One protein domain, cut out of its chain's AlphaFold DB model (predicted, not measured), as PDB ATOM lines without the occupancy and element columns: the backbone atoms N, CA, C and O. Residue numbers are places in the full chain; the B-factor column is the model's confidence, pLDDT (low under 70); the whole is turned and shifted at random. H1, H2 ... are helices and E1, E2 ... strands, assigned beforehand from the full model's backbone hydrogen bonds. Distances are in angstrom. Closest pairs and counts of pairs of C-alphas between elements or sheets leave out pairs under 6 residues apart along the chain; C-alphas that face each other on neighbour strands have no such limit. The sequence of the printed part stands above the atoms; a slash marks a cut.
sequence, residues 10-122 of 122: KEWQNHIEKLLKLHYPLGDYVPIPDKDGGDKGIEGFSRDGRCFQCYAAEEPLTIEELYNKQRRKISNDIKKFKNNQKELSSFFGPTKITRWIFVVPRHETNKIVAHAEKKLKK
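Overview. This is residues 10 to 122 of the 122 residues of an uncharacterized protein of Halobacillus aidingensis (UniProt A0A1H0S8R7). A small twisted sheet of four strands lies between two helices in three layers, H1 over one face and the long H2 on the other. H4 packs side by side with H2, off the sheet, while H3 grazes the sheet near E2. The 113 printed residues include four named helices and four named strands, in the order H1 E1 E2 E3 H2 H3 E4 H4; the sheet, order E1 E2 E3 E4, is mixed, and so is the class, helices and strands. The whole is compact, with a radius of gyration of the C-alphas of 14.3 A and spans of 40 by 31 by 26 A.

Arrangement. H1, residues 10 to 23, is on the sheet of E1, residues 29 to 31, E2, residues 44 to 46, E3, residues 50 to 54, and E4, residues 99 to 103, at a height over the sheet of 8.3 A. Its closest C-alphas to E3, those of Gln 13 and Cys 54, are 5.6 A apart. E1, E2 and E3 form a meander, each strand the antiparallel neighbour of the one before, in two hairpins; N 30 and O 45 are 2.8 A apart, N 46 and O 50 2.8 A. E3 and E4 are parallel, with N 101 and O 51 2.8 A apart. H2, residues 63 to 83, and H3, residues 85 to 92, complete a strand-helix-strand unit, two parallel neighbour strands with helices between, whose crossover from E3 to E4 is right-handed. H2 touches H4, residues 110 to 120, at a shallow tilt of 13 degrees, the same way; their closest C-alphas, of Arg 71 and Ile 112, are 6.3 A apart. H1 and H4 are apart. Every O i to N i+4 pair is within hydrogen-bond range in H1, H2 and H4, and 3 of 4 are in H3.

Along the chain. H1 begins at C-alpha 10, (149.176, 175.279, 138.274), and is 19.8 A long; H2 is 30.0 A. E3 is 13.1 A and E4 12.4 A. H4, 16.0 A, ends at C-alpha 120, (144.375, 149.091, 134.024).

Size, cuts and confidence. The C-alphas farthest apart, of Thr 62 and Pro 94, are 42.2 A apart. The printed part has no cut. The link E1 to E2 is long, with 12 residues. Residues 36 to 39 and 121 to 122 have pLDDT under 70.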
ATOM      1  N   LYS A  10     150.442 174.568 138.037       91.38
ATOM      2  CA  LYS A  10     149.176 175.279 138.274       91.38
ATOM      3  C   LYS A  10     148.666 175.992 137.024       91.38
ATOM      4  O   LYS A  10     147.459 176.053 136.804       91.38
ATOM      5  N   GLU A  11     149.566 176.499 136.183       94.88
ATOM      6  CA  GLU A  11     149.195 177.113 134.907       94.88
ATOM      7  C   GLU A  11     148.530 176.084 133.980       94.88
ATOM      8  O   GLU A  11     147.462 176.350 133.426       94.88
ATOM      9  N   TRP A  12     149.114 174.886 133.877       95.50
ATOM     10  CA  TRP A  12     148.560 173.780 133.102       95.50
ATOM     11  C   TRP A  12     147.191 173.342 133.623       95.50
ATOM     12  O   TRP A  12     146.247 173.232 132.845       95.50
ATOM     13  N   GLN A  13     147.060 173.154 134.940       94.75
ATOM     14  CA  GLN A  13     145.786 172.821 135.580       94.75
ATOM     15  C   GLN A  13     144.707 173.858 135.243       94.75
ATOM     16  O   GLN A  13     143.641 173.498 134.747       94.75
ATOM     17  N   ASN A  14     145.002 175.149 135.426       94.75
ATOM     18  CA  ASN A  14     144.065 176.233 135.130       94.75
ATOM     19  C   ASN A  14     143.686 176.281 133.641       94.75
ATOM     20  O   ASN A  14     142.547 176.601 133.296       94.75
ATOM     21  N   HIS A  15     144.635 176.001 132.746       96.44
ATOM     22  CA  HIS A  15     144.382 175.947 131.310       96.44
ATOM     23  C   HIS A  15     143.441 174.792 130.950       96.44
ATOM     24  O   HIS A  15     142.423 175.015 130.293       96.44
ATOM     25  N   ILE A  16     143.731 173.582 131.433       96.88
ATOM     26  CA  ILE A  16     142.898 172.402 131.190       96.88
ATOM     27  C   ILE A  16     141.512 172.558 131.809       96.88
ATOM     28  O   ILE A  16     140.526 172.233 131.154       96.88
ATOM     29  N   GLU A  17     141.392 173.117 133.012       95.38
ATOM     30  CA  GLU A  17     140.090 173.338 133.642       95.38
ATOM     31  C   GLU A  17     139.193 174.262 132.800       95.38
ATOM     32  O   GLU A  17     137.997 174.004 132.657       95.38
ATOM     33  N   LYS A  18     139.761 175.307 132.178       96.38
ATOM     34  CA  LYS A  18     139.024 176.164 131.232       96.38
ATOM     35  C   LYS A  18     138.550 175.374 130.014       96.38
ATOM     36  O   LYS A  18     137.397 175.517 129.620       96.38
ATOM     37  N   LEU A  19     139.407 174.527 129.441       97.44
ATOM     38  CA  LEU A  19     139.038 173.687 128.298       97.44
ATOM     39  C   LEU A  19     137.946 172.676 128.658       97.44
ATOM     40  O   LEU A  19     137.014 172.493 127.883       97.44
ATOM     41  N   LEU A  20     138.009 172.062 129.841       97.38
ATOM     42  CA  LEU A  20     136.988 171.124 130.315       97.38
ATOM     43  C   LEU A  20     135.638 171.825 130.511       97.38
ATOM     44  O   LEU A  20     134.620 171.312 130.056       97.38
ATOM     45  N   LYS A  21     135.623 173.030 131.090       95.94
ATOM     46  CA  LYS A  21     134.401 173.844 131.222       95.94
ATOM     47  C   LYS A  21     133.784 174.239 129.877       95.94
ATOM     48  O   LYS A  21     132.577 174.421 129.815       95.94
ATOM     49  N   LEU A  22     134.595 174.389 128.829       97.00
ATOM     50  CA  LEU A  22     134.118 174.659 127.468       97.00
ATOM     51  C   LEU A  22     133.659 173.387 126.743       97.00
ATOM     52  O   LEU A  22     132.764 173.448 125.906       97.00
ATOM     53  N   HIS A  23     134.296 172.251 127.025       96.88
ATOM     54  CA  HIS A  23     134.001 170.975 126.382       96.88
ATOM     55  C   HIS A  23     132.695 170.351 126.882       96.88
ATOM     56  O   HIS A  23     131.944 169.781 126.092       96.88
ATOM     57  N   TYR A  24     132.442 170.432 128.188       96.94
ATOM     58  CA  TYR A  24     131.273 169.829 128.815       96.94
ATOM     59  C   TYR A  24     130.068 170.777 128.826       96.94
ATOM     60  O   TYR A  24     130.248 171.986 128.989       96.94
ATOM     61  N   PRO A  25     128.833 170.247 128.727       96.50
ATOM     62  CA  PRO A  25     127.631 171.021 129.003       96.50
ATOM     63  C   PRO A  25     127.682 171.693 130.379       96.50
ATOM     64  O   PRO A  25     128.346 171.230 131.312       96.50
ATOM     65  N   LEU A  26     126.950 172.798 130.519       94.31
ATOM     66  CA  LEU A  26     126.896 173.544 131.769       94.31
ATOM     67  C   LEU A  26     126.386 172.646 132.910       94.31
ATOM     68  O   LEU A  26     125.269 172.143 132.857       94.31
ATOM     69  N   GLY A  27     127.216 172.464 133.941       90.56
ATOM     70  CA  GLY A  27     126.922 171.617 135.104       90.56
ATOM     71  C   GLY A  27     127.467 170.184 135.027       90.56
ATOM     72  O   GLY A  27     127.496 169.501 136.055       90.56
ATOM     73  N   ASP A  28     127.961 169.744 133.866       95.81
ATOM     74  CA  ASP A  28     128.454 168.372 133.695       95.81
ATOM     75  C   ASP A  28     129.900 168.192 134.141       95.81
ATOM     76  O   ASP A  28     130.258 167.106 134.594       95.81
ATOM     77  N   TYR A  29     130.729 169.233 134.054       97.50
ATOM     78  CA  TYR A  29     132.063 169.234 134.648       97.50
ATOM     79  C   TYR A  29     132.039 169.865 136.041       97.50
ATOM     80  O   TYR A  29     131.572 170.991 136.222       97.50
ATOM     81  N   VAL A  30     132.590 169.150 137.018       95.81
ATOM     82  CA  VAL A  30     132.673 169.559 138.419       95.81
ATOM     83  C   VAL A  30     134.150 169.617 138.829       95.81
ATOM     84  O   VAL A  30     134.781 168.560 138.958       95.81
ATOM     85  N   PRO A  31     134.733 170.816 139.025       93.81
ATOM     86  CA  PRO A  31     136.078 170.940 139.577       93.81
ATOM     87  C   PRO A  31     136.086 170.564 141.064       93.81
ATOM     88  O   PRO A  31     135.101 170.795 141.768       93.81
ATOM     89  N   ILE A  32     137.202 170.018 141.548       90.31
ATOM     90  CA  ILE A  32     137.424 169.748 142.974       90.31
ATOM     91  C   ILE A  32     138.403 170.802 143.506       90.31
ATOM     92  O   ILE A  32     139.567 170.809 143.107       90.31
ATOM     93  N   PRO A  33     137.952 171.727 144.373       84.75
ATOM     94  CA  PRO A  33     138.834 172.722 144.970       84.75
ATOM     95  C   PRO A  33     139.905 172.073 145.856       84.75
ATOM     96  O   PRO A  33     139.601 171.222 146.683       84.75
ATOM     97  N   ASP A  34     141.151 172.523 145.721       80.69
ATOM     98  CA  ASP A  34     142.317 172.027 146.469       80.69
ATOM     99  C   ASP A  34     142.671 172.887 147.697       80.69
ATOM    100  O   ASP A  34     143.479 172.477 148.531       80.69
ATOM    101  N   LYS A  35     142.071 174.079 147.815       72.50
ATOM    102  CA  LYS A  35     142.423 175.100 148.819       72.50
ATOM    103  C   LYS A  35     142.082 174.729 150.262       72.50
ATOM    104  O   LYS A  35     142.711 175.267 151.167       72.50
ATOM    105  N   ASP A  36     141.109 173.849 150.472       54.47
ATOM    106  CA  ASP A  36     140.704 173.376 151.795       54.47
ATOM    107  C   ASP A  36     140.557 171.849 151.756       54.47
ATOM    108  O   ASP A  36     139.765 171.315 150.986       54.47
ATOM    109  N   GLY A  37     141.390 171.130 152.512       60.69
ATOM    110  CA  GLY A  37     141.371 169.660 152.578       60.69
ATOM    111  C   GLY A  37     142.042 168.898 151.418       60.69
ATOM    112  O   GLY A  37     142.218 167.679 151.530       60.69
ATOM    113  N   GLY A  38     142.491 169.592 150.363       68.38
ATOM    114  CA  GLY A  38     143.173 169.019 149.194       68.38
ATOM    115  C   GLY A  38     142.246 168.291 148.207       68.38
ATOM    116  O   GLY A  38     141.129 167.909 148.529       68.38
ATOM    117  N   ASP A  39     142.742 168.034 146.997       69.81
ATOM    118  CA  ASP A  39     141.978 167.482 145.860       69.81
ATOM    119  C   ASP A  39     141.891 165.940 145.824       69.81
ATOM    120  O   ASP A  39     141.311 165.333 144.924       69.81
ATOM    121  N   LYS A  40     142.542 165.278 146.790       76.69
ATOM    122  CA  LYS A  40     142.695 163.813 146.873       76.69
ATOM    123  C   LYS A  40     143.298 163.169 145.620       76.69
ATOM    124  O   LYS A  40     143.226 161.944 145.476       76.69
ATOM    125  N   GLY A  41     143.998 163.959 144.807       78.06
ATOM    126  CA  GLY A  41     144.669 163.538 143.585       78.06
ATOM    127  C   GLY A  41     143.753 163.426 142.368       78.06
ATOM    128  O   GLY A  41     143.962 162.498 141.581       78.06
ATOM    129  N   ILE A  42     142.749 164.304 142.248       90.12
ATOM    130  CA  ILE A  42     142.040 164.608 140.997       90.12
ATOM    131  C   ILE A  42     141.619 166.083 140.951       90.12
ATOM    132  O   ILE A  42     141.077 166.614 141.908       90.12
ATOM    133  N   GLU A  43     141.750 166.715 139.789       92.56
ATOM    134  CA  GLU A  43     141.397 168.132 139.593       92.56
ATOM    135  C   GLU A  43     139.883 168.351 139.441       92.56
ATOM    136  O   GLU A  43     139.354 169.449 139.627       92.56
ATOM    137  N   GLY A  44     139.172 167.301 139.040       94.81
ATOM    138  CA  GLY A  44     137.745 167.352 138.772       94.81
ATOM    139  C   GLY A  44     137.228 166.087 138.107       94.81
ATOM    140  O   GLY A  44     137.980 165.179 137.728       94.81
ATOM    141  N   PHE A  45     135.913 166.030 137.958       96.69
ATOM    142  CA  PHE A  45     135.227 164.934 137.294       96.69
ATOM    143  C   PHE A  45     134.067 165.438 136.444       96.69
ATOM    144  O   PHE A  45     133.635 166.580 136.543       96.69
ATOM    145  N   SER A  46     133.574 164.556 135.590       97.56
ATOM    146  CA  SER A  46     132.422 164.792 134.730       97.56
ATOM    147  C   SER A  46     131.284 163.848 135.094       97.56
ATOM    148  O   SER A  46     131.517 162.712 135.521       97.56
ATOM    149  N   ARG A  47     130.041 164.300 134.906       96.75
ATOM    150  CA  ARG A  47     128.827 163.521 135.205       96.75
ATOM    151  C   ARG A  47     128.682 162.263 134.352       96.75
ATOM    152  O   ARG A  47     127.988 161.338 134.765       96.75
ATOM    153  N   ASP A  48     129.413 162.181 133.244       96.38
ATOM    154  CA  ASP A  48     129.492 161.006 132.376       96.38
ATOM    155  C   ASP A  48     130.588 159.991 132.779       96.38
ATOM    156  O   ASP A  48     130.865 159.032 132.056       96.38
ATOM    157  N   GLY A  49     131.193 160.162 133.960       96.50
ATOM    158  CA  GLY A  49     132.022 159.138 134.593       96.50
ATOM    159  C   GLY A  49     133.516 159.209 134.273       96.50
ATOM    160  O   GLY A  49     134.210 158.196 134.420       96.50
ATOM    161  N   ARG A  50     134.039 160.370 133.858       97.06
ATOM    162  CA  ARG A  50     135.491 160.599 133.723       97.06
ATOM    163  C   ARG A  50     136.015 161.477 134.854       97.06
ATOM    164  O   ARG A  50     135.395 162.490 135.167       97.06
ATOM    165  N   CYS A  51     137.169 161.132 135.416       95.56
ATOM    166  CA  CYS A  51     137.932 162.002 136.311       95.56
ATOM    167  C   CYS A  51     139.274 162.392 135.687       95.56
ATOM    168  O   CYS A  51     139.843 161.643 134.890       95.56
ATOM    169  N   PHE A  52     139.763 163.575 136.047       96.31
ATOM    170  CA  PHE A  52     140.917 164.203 135.417       96.31
ATOM    171  C   PHE A  52     142.005 164.482 136.448       96.31
ATOM    172  O   PHE A  52     141.735 165.050 137.502       96.31
ATOM    173  N   GLN A  53     143.241 164.120 136.117       95.12
ATOM    174  CA  GLN A  53     144.437 164.533 136.841       95.12
ATOM    175  C   GLN A  53     145.357 165.277 135.880       95.12
ATOM    176  O   GLN A  53     145.793 164.711 134.872       95.12
ATOM    177  N   CYS A  54     145.694 166.521 136.208       95.69
ATOM    178  CA  CYS A  54     146.652 167.300 135.436       95.69
ATOM    179  C   CYS A  54     148.075 167.058 135.943       95.69
ATOM    180  O   CYS A  54     148.316 166.873 137.141       95.69
ATOM    181  N   TYR A  55     149.039 167.048 135.024       95.88
ATOM    182  CA  TYR A  55     150.453 167.023 135.371       95.88
ATOM    183  C   TYR A  55     151.300 167.710 134.302       95.88
ATOM    184  O   TYR A  55     151.382 167.241 133.169       95.88
ATOM    185  N   ALA A  56     151.985 168.780 134.694       96.44
ATOM    186  CA  ALA A  56     153.103 169.337 133.945       96.44
ATOM    187  C   ALA A  56     154.391 169.048 134.721       96.44
ATOM    188  O   ALA A  56     154.461 169.275 135.931       96.44
ATOM    189  N   ALA A  57     155.379 168.465 134.045       95.44
ATOM    190  CA  ALA A  57     156.682 168.220 134.640       95.44
ATOM    191  C   ALA A  57     157.515 169.506 134.589       95.44
ATOM    192  O   ALA A  57     157.398 170.259 133.633       95.44
ATOM    193  N   GLU A  58     158.357 169.743 135.593       94.56
ATOM    194  CA  GLU A  58     159.332 170.840 135.549       94.56
ATOM    195  C   GLU A  58     160.363 170.583 134.450       94.56
ATOM    196  O   GLU A  58     161.025 169.536 134.463       94.56
ATOM    197  N   GLU A  59     160.449 171.541 133.535       92.88
ATOM    198  CA  GLU A  59     161.247 171.552 132.312       92.88
ATOM    199  C   GLU A  59     162.519 172.400 132.484       92.88
ATOM    200  O   GLU A  59     162.548 173.271 133.358       92.88
ATOM    201  N   PRO A  60     163.558 172.207 131.648       94.19
ATOM    202  CA  PRO A  60     163.638 171.287 130.507       94.19
ATOM    203  C   PRO A  60     163.959 169.835 130.901       94.19
ATOM    204  O   PRO A  60     164.715 169.584 131.836       94.19
ATOM    205  N   LEU A  61     163.407 168.876 130.151       94.56
ATOM    206  CA  LEU A  61     163.627 167.438 130.328       94.56
ATOM    207  C   LEU A  61     163.917 166.722 129.014       94.56
ATOM    208  O   LEU A  61     163.278 166.968 127.984       94.56
ATOM    209  N   THR A  62     164.803 165.734 129.101       96.38
ATOM    210  CA  THR A  62     164.922 164.684 128.089       96.38
ATOM    211  C   THR A  62     163.657 163.819 128.041       96.38
ATOM    212  O   THR A  62     162.880 163.739 128.999       96.38
ATOM    213  N   ILE A  63     163.472 163.092 126.934       96.56
ATOM    214  CA  ILE A  63     162.365 162.133 126.770       96.56
ATOM    215  C   ILE A  63     162.370 161.085 127.899       96.56
ATOM    216  O   ILE A  63     161.310 160.681 128.383       96.56
ATOM    217  N   GLU A  64     163.552 160.644 128.338       97.50
ATOM    218  CA  GLU A  64     163.690 159.644 129.399       97.50
ATOM    219  C   GLU A  64     163.308 160.194 130.780       97.50
ATOM    220  O   GLU A  64     162.567 159.544 131.523       97.50
ATOM    221  N   GLU A  65     163.754 161.402 131.126       98.06
ATOM    222  CA  GLU A  65     163.386 162.045 132.389       98.06
ATOM    223  C   GLU A  65     161.887 162.346 132.446       98.06
ATOM    224  O   GLU A  65     161.238 162.048 133.457       98.06
ATOM    225  N   LEU A  66     161.318 162.863 131.350       97.50
ATOM    226  CA  LEU A  66     159.882 163.104 131.223       97.50
ATOM    227  C   LEU A  66     159.096 161.802 131.415       97.50
ATOM    228  O   LEU A  66     158.164 161.754 132.223       97.50
ATOM    229  N   TYR A  67     159.513 160.725 130.744       97.69
ATOM    230  CA  TYR A  67     158.920 159.400 130.911       97.69
ATOM    231  C   TYR A  67     158.960 158.932 132.366       97.69
ATOM    232  O   TYR A  67     157.935 158.516 132.908       97.69
ATOM    233  N   ASN A  68     160.118 159.013 133.025       98.12
ATOM    234  CA  ASN A  68     160.281 158.563 134.405       98.12
ATOM    235  C   ASN A  68     159.393 159.359 135.371       98.12
ATOM    236  O   ASN A  68     158.722 158.769 136.230       98.12
ATOM    237  N   LYS A  69     159.327 160.686 135.196       98.00
ATOM    238  CA  LYS A  69     158.459 161.577 135.973       98.00
ATOM    239  C   LYS A  69     156.974 161.234 135.777       98.00
ATOM    240  O   LYS A  69     156.280 160.966 136.762       98.00
ATOM    241  N   GLN A  70     156.503 161.143 134.531       97.69
ATOM    242  CA  GLN A  70     155.110 160.802 134.207       97.69
ATOM    243  C   GLN A  70     154.729 159.396 134.688       97.69
ATOM    244  O   GLN A  70     153.700 159.210 135.335       97.69
ATOM    245  N   ARG A  71     155.587 158.396 134.461       97.50
ATOM    246  CA  ARG A  71     155.385 157.006 134.902       97.50
ATOM    247  C   ARG A  71     155.184 156.912 136.414       97.50
ATOM    248  O   ARG A  71     154.311 156.172 136.898       97.50
ATOM    249  N   ARG A  72     156.023 157.627 137.172       97.12
ATOM    250  CA  ARG A  72     155.939 157.693 138.634       97.12
ATOM    251  C   ARG A  72     154.640 158.371 139.061       97.12
ATOM    252  O   ARG A  72     153.945 157.823 139.913       97.12
ATOM    253  N   LYS A  73     154.286 159.494 138.429       95.75
ATOM    254  CA  LYS A  73     153.052 160.238 138.703       95.75
ATOM    255  C   LYS A  73     151.806 159.376 138.486       95.75
ATOM    256  O   LYS A  73     151.071 159.170 139.443       95.75
ATOM    257  N   ILE A  74     151.661 158.733 137.320       95.69
ATOM    258  CA  ILE A  74     150.562 157.785 137.035       95.69
ATOM    259  C   ILE A  74     150.471 156.703 138.117       95.69
ATOM    260  O   ILE A  74     149.398 156.408 138.636       95.69
ATOM    261  N   SER A  75     151.603 156.092 138.480       95.31
ATOM    262  CA  SER A  75     151.613 155.011 139.475       95.31
ATOM    263  C   SER A  75     151.161 155.476 140.855       95.31
ATOM    264  O   SER A  75     150.428 154.752 141.531       95.31
ATOM    265  N   ASN A  76     151.626 156.650 141.272       94.31
ATOM    266  CA  ASN A  76     151.333 157.213 142.581       94.31
ATOM    267  C   ASN A  76     149.889 157.705 142.655       94.31
ATOM    268  O   ASN A  76     149.204 157.412 143.631       94.31
ATOM    269  N   ASP A  77     149.413 158.397 141.624       92.81
ATOM    270  CA  ASP A  77     148.081 158.993 141.619       92.81
ATOM    271  C   ASP A  77     146.992 157.930 141.490       92.81
ATOM    272  O   ASP A  77     146.033 157.976 142.247       92.81
ATOM    273  N   ILE A  78     147.175 156.886 140.670       91.88
ATOM    274  CA  ILE A  78     146.234 155.749 140.651       91.88
ATOM    275  C   ILE A  78     146.170 155.069 142.026       91.88
ATOM    276  O   ILE A  78     145.093 154.682 142.479       91.88
ATOM    277  N   LYS A  79     147.309 154.927 142.722       91.81
ATOM    278  CA  LYS A  79     147.324 154.374 144.086       91.81
ATOM    279  C   LYS A  79     146.556 155.278 145.056       91.81
ATOM    280  O   LYS A  79     145.758 154.768 145.836       91.81
ATOM    281  N   LYS A  80     146.763 156.597 144.997       90.31
ATOM    282  CA  LYS A  80     146.020 157.575 145.812       90.31
ATOM    283  C   LYS A  80     144.523 157.537 145.511       90.31
ATOM    284  O   LYS A  80     143.733 157.435 146.439       90.31
ATOM    285  N   PHE A  81     144.152 157.523 144.233       88.50
ATOM    286  CA  PHE A  81     142.770 157.447 143.770       88.50
ATOM    287  C   PHE A  81     142.052 156.213 144.330       88.50
ATOM    288  O   PHE A  81     140.962 156.325 144.882       88.50
ATOM    289  N   LYS A  82     142.700 155.039 144.286       88.38
ATOM    290  CA  LYS A  82     142.171 153.811 144.903       88.38
ATOM    291  C   LYS A  82     142.064 153.927 146.429       88.38
ATOM    292  O   LYS A  82     141.045 153.557 146.999       88.38
ATOM    293  N   ASN A  83     143.089 154.459 147.093       91.12
ATOM    294  CA  ASN A  83     143.108 154.583 148.554       91.12
ATOM    295  C   ASN A  83     142.053 155.568 149.089       91.12
ATOM    296  O   ASN A  83     141.505 155.351 150.166       91.12
ATOM    297  N   ASN A  84     141.744 156.617 148.327       89.94
ATOM    298  CA  ASN A  84     140.795 157.662 148.707       89.94
ATOM    299  C   ASN A  84     139.356 157.363 148.251       89.94
ATOM    300  O   ASN A  84     138.504 158.244 148.315       89.94
ATOM    301  N   GLN A  85     139.048 156.134 147.810       88.44
ATOM    302  CA  GLN A  85     137.752 155.778 147.217       88.44
ATOM    303  C   GLN A  85     136.547 156.201 148.070       88.44
ATOM    304  O   GLN A  85     135.561 156.681 147.517       88.44
ATOM    305  N   LYS A  86     136.613 156.047 149.400       88.00
ATOM    306  CA  LYS A  86     135.509 156.417 150.304       88.00
ATOM    307  C   LYS A  86     135.199 157.913 150.245       88.00
ATOM    308  O   LYS A  86     134.044 158.295 150.110       88.00
ATOM    309  N   GLU A  87     136.236 158.738 150.308       88.38
ATOM    310  CA  GLU A  87     136.112 160.194 150.270       88.38
ATOM    311  C   GLU A  87     135.719 160.675 148.871       88.38
ATOM    312  O   GLU A  87     134.758 161.422 148.718       88.38
ATOM    313  N   LEU A  88     136.364 160.141 147.834       89.75
ATOM    314  CA  LEU A  88     136.043 160.449 146.442       89.75
ATOM    315  C   LEU A  88     134.595 160.087 146.079       89.75
ATOM    316  O   LEU A  88     133.936 160.837 145.364       89.75
ATOM    317  N   SER A  89     134.060 158.991 146.624       89.94
ATOM    318  CA  SER A  89     132.646 158.622 146.439       89.94
ATOM    319  C   SER A  89     131.692 159.699 146.961       89.94
ATOM    320  O   SER A  89     130.643 159.920 146.361       89.94
ATOM    321  N   SER A  90     132.062 160.410 148.034       90.81
ATOM    322  CA  SER A  90     131.254 161.523 148.548       90.81
ATOM    323  C   SER A  90     131.237 162.722 147.592       90.81
ATOM    324  O   SER A  90     130.213 163.388 147.473       90.81
ATOM    325  N   PHE A  91     132.326 162.947 146.846       90.44
ATOM    326  CA  PHE A  91     132.410 164.015 145.845       90.44
ATOM    327  C   PHE A  91     131.619 163.671 144.579       90.44
ATOM    328  O   PHE A  91     130.951 164.528 144.002       90.44
ATOM    329  N   PHE A  92     131.673 162.409 144.145       92.62
ATOM    330  CA  PHE A  92     131.021 161.972 142.909       92.62
ATOM    331  C   PHE A  92     129.498 161.867 143.034       92.62
ATOM    332  O   PHE A  92     128.786 161.980 142.029       92.62
ATOM    333  N   GLY A  93     128.981 161.678 144.252       92.12
ATOM    334  CA  GLY A  93     127.559 161.457 144.487       92.12
ATOM    335  C   GLY A  93     127.067 160.231 143.701       92.12
ATOM    336  O   GLY A  93     127.649 159.156 143.841       92.12
ATOM    337  N   PRO A  94     126.033 160.350 142.847       94.31
ATOM    338  CA  PRO A  94     125.529 159.218 142.067       94.31
ATOM    339  C   PRO A  94     126.430 158.838 140.877       94.31
ATOM    340  O   PRO A  94     126.202 157.812 140.234       94.31
ATOM    341  N   THR A  95     127.430 159.655 140.531       96.44
ATOM    342  CA  THR A  95     128.256 159.439 139.340       96.44
ATOM    343  C   THR A  95     129.245 158.288 139.551       96.44
ATOM    344  O   THR A  95     130.146 158.357 140.386       96.44
ATOM    345  N   LYS A  96     129.145 157.239 138.726       94.94
ATOM    346  CA  LYS A  96     130.136 156.155 138.691       94.94
ATOM    347  C   LYS A  96     131.311 156.530 137.790       94.94
ATOM    348  O   LYS A  96     131.160 156.618 136.573       94.94
ATOM    349  N   ILE A  97     132.501 156.672 138.369       94.44
ATOM    350  CA  ILE A  97     133.726 156.888 137.592       94.44
ATOM    351  C   ILE A  97     134.166 155.581 136.929       94.44
ATOM    352  O   ILE A  97     134.361 154.561 137.588       94.44
ATOM    353  N   THR A  98     134.331 155.622 135.609       93.38
ATOM    354  CA  THR A  98     134.771 154.490 134.778       93.38
ATOM    355  C   THR A  98     136.087 154.766 134.060       93.38
ATOM    356  O   THR A  98     136.710 153.837 133.547       93.38
ATOM    357  N   ARG A  99     136.534 156.029 134.026       93.25
ATOM    358  CA  ARG A  99     137.777 156.443 133.368       93.25
ATOM    359  C   ARG A  99     138.538 157.449 134.221       93.25
ATOM    360  O   ARG A  99     137.976 158.462 134.626       93.25
ATOM    361  N   TRP A 100     139.826 157.181 134.421       93.88
ATOM    362  CA  TRP A 100     140.788 158.124 134.988       93.88
ATOM    363  C   TRP A 100     141.691 158.636 133.866       93.88
ATOM    364  O   TRP A 100     142.279 157.839 133.135       93.88
ATOM    365  N   ILE A 101     141.753 159.955 133.694       95.88
ATOM    366  CA  ILE A 101     142.399 160.615 132.557       95.88
ATOM    367  C   ILE A 101     143.593 161.424 133.056       95.88
ATOM    368  O   ILE A 101     143.446 162.351 133.852       95.88
ATOM    369  N   PHE A 102     144.777 161.086 132.545       96.50
ATOM    370  CA  PHE A 102     146.022 161.792 132.827       96.50
ATOM    371  C   PHE A 102     146.298 162.832 131.746       96.50
ATOM    372  O   PHE A 102     146.566 162.475 130.598       96.50
ATOM    373  N   VAL A 103     146.222 164.110 132.102       97.06
ATOM    374  CA  VAL A 103     146.324 165.218 131.151       97.06
ATOM    375  C   VAL A 103     147.696 165.876 131.275       97.06
ATOM    376  O   VAL A 103     148.015 166.476 132.305       97.06
ATOM    377  N   VAL A 104     148.513 165.767 130.224       96.62
ATOM    378  CA  VAL A 104     149.905 166.250 130.188       96.62
ATOM    379  C   VAL A 104     150.158 167.153 128.975       96.62
ATOM    380  O   VAL A 104     149.592 166.889 127.915       96.62
ATOM    381  N   PRO A 105     151.015 168.186 129.091       95.81
ATOM    382  CA  PRO A 105     151.320 169.087 127.976       95.81
ATOM    383  C   PRO A 105     152.280 168.465 126.954       95.81
ATOM    384  O   PRO A 105     152.261 168.834 125.783       95.81
ATOM    385  N   ARG A 106     153.115 167.507 127.382       94.56
ATOM    386  CA  ARG A 106     154.061 166.775 126.530       94.56
ATOM    387  C   ARG A 106     153.823 165.276 126.649       94.56
ATOM    388  O   ARG A 106     153.806 164.734 127.753       94.56
ATOM    389  N   HIS A 107     153.671 164.602 125.513       93.94
ATOM    390  CA  HIS A 107     153.463 163.158 125.421       93.94
ATOM    391  C   HIS A 107     154.337 162.586 124.297       93.94
ATOM    392  O   HIS A 107     153.919 162.507 123.148       93.94
ATOM    393  N   GLU A 108     155.577 162.227 124.632       94.56
ATOM    394  CA  GLU A 108     156.640 162.031 123.626       94.56
ATOM    395  C   GLU A 108     157.163 160.595 123.514       94.56
ATOM    396  O   GLU A 108     158.004 160.301 122.668       94.56
ATOM    397  N   THR A 109     156.686 159.668 124.348       95.19
ATOM    398  CA  THR A 109     157.086 158.260 124.252       95.19
ATOM    399  C   THR A 109     155.904 157.317 124.386       95.19
ATOM    400  O   THR A 109     155.114 157.408 125.318       95.19
ATOM    401  N   ASN A 110     155.833 156.316 123.510       95.31
ATOM    402  CA  ASN A 110     154.855 155.230 123.605       95.31
ATOM    403  C   ASN A 110     155.010 154.376 124.881       95.31
ATOM    404  O   ASN A 110     154.070 153.686 125.284       95.31
ATOM    405  N   LYS A 111     156.166 154.435 125.562       97.06
ATOM    406  CA  LYS A 111     156.403 153.713 126.820       97.06
ATOM    407  C   LYS A 111     155.411 154.129 127.906       97.06
ATOM    408  O   LYS A 111     155.046 153.293 128.735       97.06
ATOM    409  N   ILE A 112     154.953 155.388 127.908       96.12
ATOM    410  CA  ILE A 112     153.971 155.848 128.898       96.12
ATOM    411  C   ILE A 112     152.590 155.240 128.650       96.12
ATOM    412  O   ILE A 112     151.944 154.824 129.609       96.12
ATOM    413  N   VAL A 113     152.192 155.078 127.382       95.25
ATOM    414  CA  VAL A 113     150.958 154.380 126.988       95.25
ATOM    415  C   VAL A 113     151.011 152.935 127.477       95.25
ATOM    416  O   VAL A 113     150.138 152.495 128.221       95.25
ATOM    417  N   ALA A 114     152.097 152.218 127.170       95.75
ATOM    418  CA  ALA A 114     152.283 150.842 127.627       95.75
ATOM    419  C   ALA A 114     152.274 150.718 129.163       95.75
ATOM    420  O   ALA A 114     151.812 149.715 129.711       95.75
ATOM    421  N   HIS A 115     152.789 151.718 129.885       96.00
ATOM    422  CA  HIS A 115     152.731 151.748 131.346       96.00
ATOM    423  C   HIS A 115     151.314 152.013 131.873       96.00
ATOM    424  O   HIS A 115     150.905 151.343 132.821       96.00
ATOM    425  N   ALA A 116     150.563 152.934 131.265       93.31
ATOM    426  CA  ALA A 116     149.168 153.202 131.616       93.31
ATOM    427  C   ALA A 116     148.295 151.947 131.427       93.31
ATOM    428  O   ALA A 116     147.589 151.551 132.353       93.31
ATOM    429  N   GLU A 117     148.452 151.231 130.310       93.19
ATOM    430  CA  GLU A 117     147.755 149.962 130.045       93.19
ATOM    431  C   GLU A 117     148.051 148.888 131.104       93.19
ATOM    432  O   GLU A 117     147.162 148.172 131.573       93.19
ATOM    433  N   LYS A 118     149.303 148.798 131.573       93.19
ATOM    434  CA  LYS A 118     149.672 147.882 132.669       93.19
ATOM    435  C   LYS A 118     149.003 148.243 133.998       93.19
ATOM    436  O   LYS A 118     148.894 147.375 134.864       93.19
ATOM    437  N   LYS A 119     148.587 149.498 134.191       89.31
ATOM    438  CA  LYS A 119     147.876 149.945 135.398       89.31
ATOM    439  C   LYS A 119     146.376 149.673 135.352       89.31
ATOM    440  O   LYS A 119     145.793 149.579 136.425       89.31
ATOM    441  N   LEU A 120     145.784 149.481 134.170       77.81
ATOM    442  CA  LEU A 120     144.375 149.091 134.024       77.81
ATOM    443  C   LEU A 120     144.107 147.651 134.492       77.81
ATOM    444  O   LEU A 120     143.025 147.347 134.977       77.81
ATOM    445  N   LYS A 121     145.096 146.759 134.361       59.56
ATOM    446  CA  LYS A 121     144.963 145.311 134.621       59.56
ATOM    447  C   LYS A 121     145.154 144.896 136.095       59.56
ATOM    448  O   LYS A 121     145.409 143.725 136.360       59.56
ATOM    449  N   LYS A 122     145.095 145.830 137.048       47.78
ATOM    450  CA  LYS A 122     145.279 145.594 138.496       47.78
ATOM    451  C   LYS A 122     144.274 146.398 139.300       47.78
ATOM    452  O   LYS A 122     144.039 146.051 140.471       47.78
TER     453      LYS A 122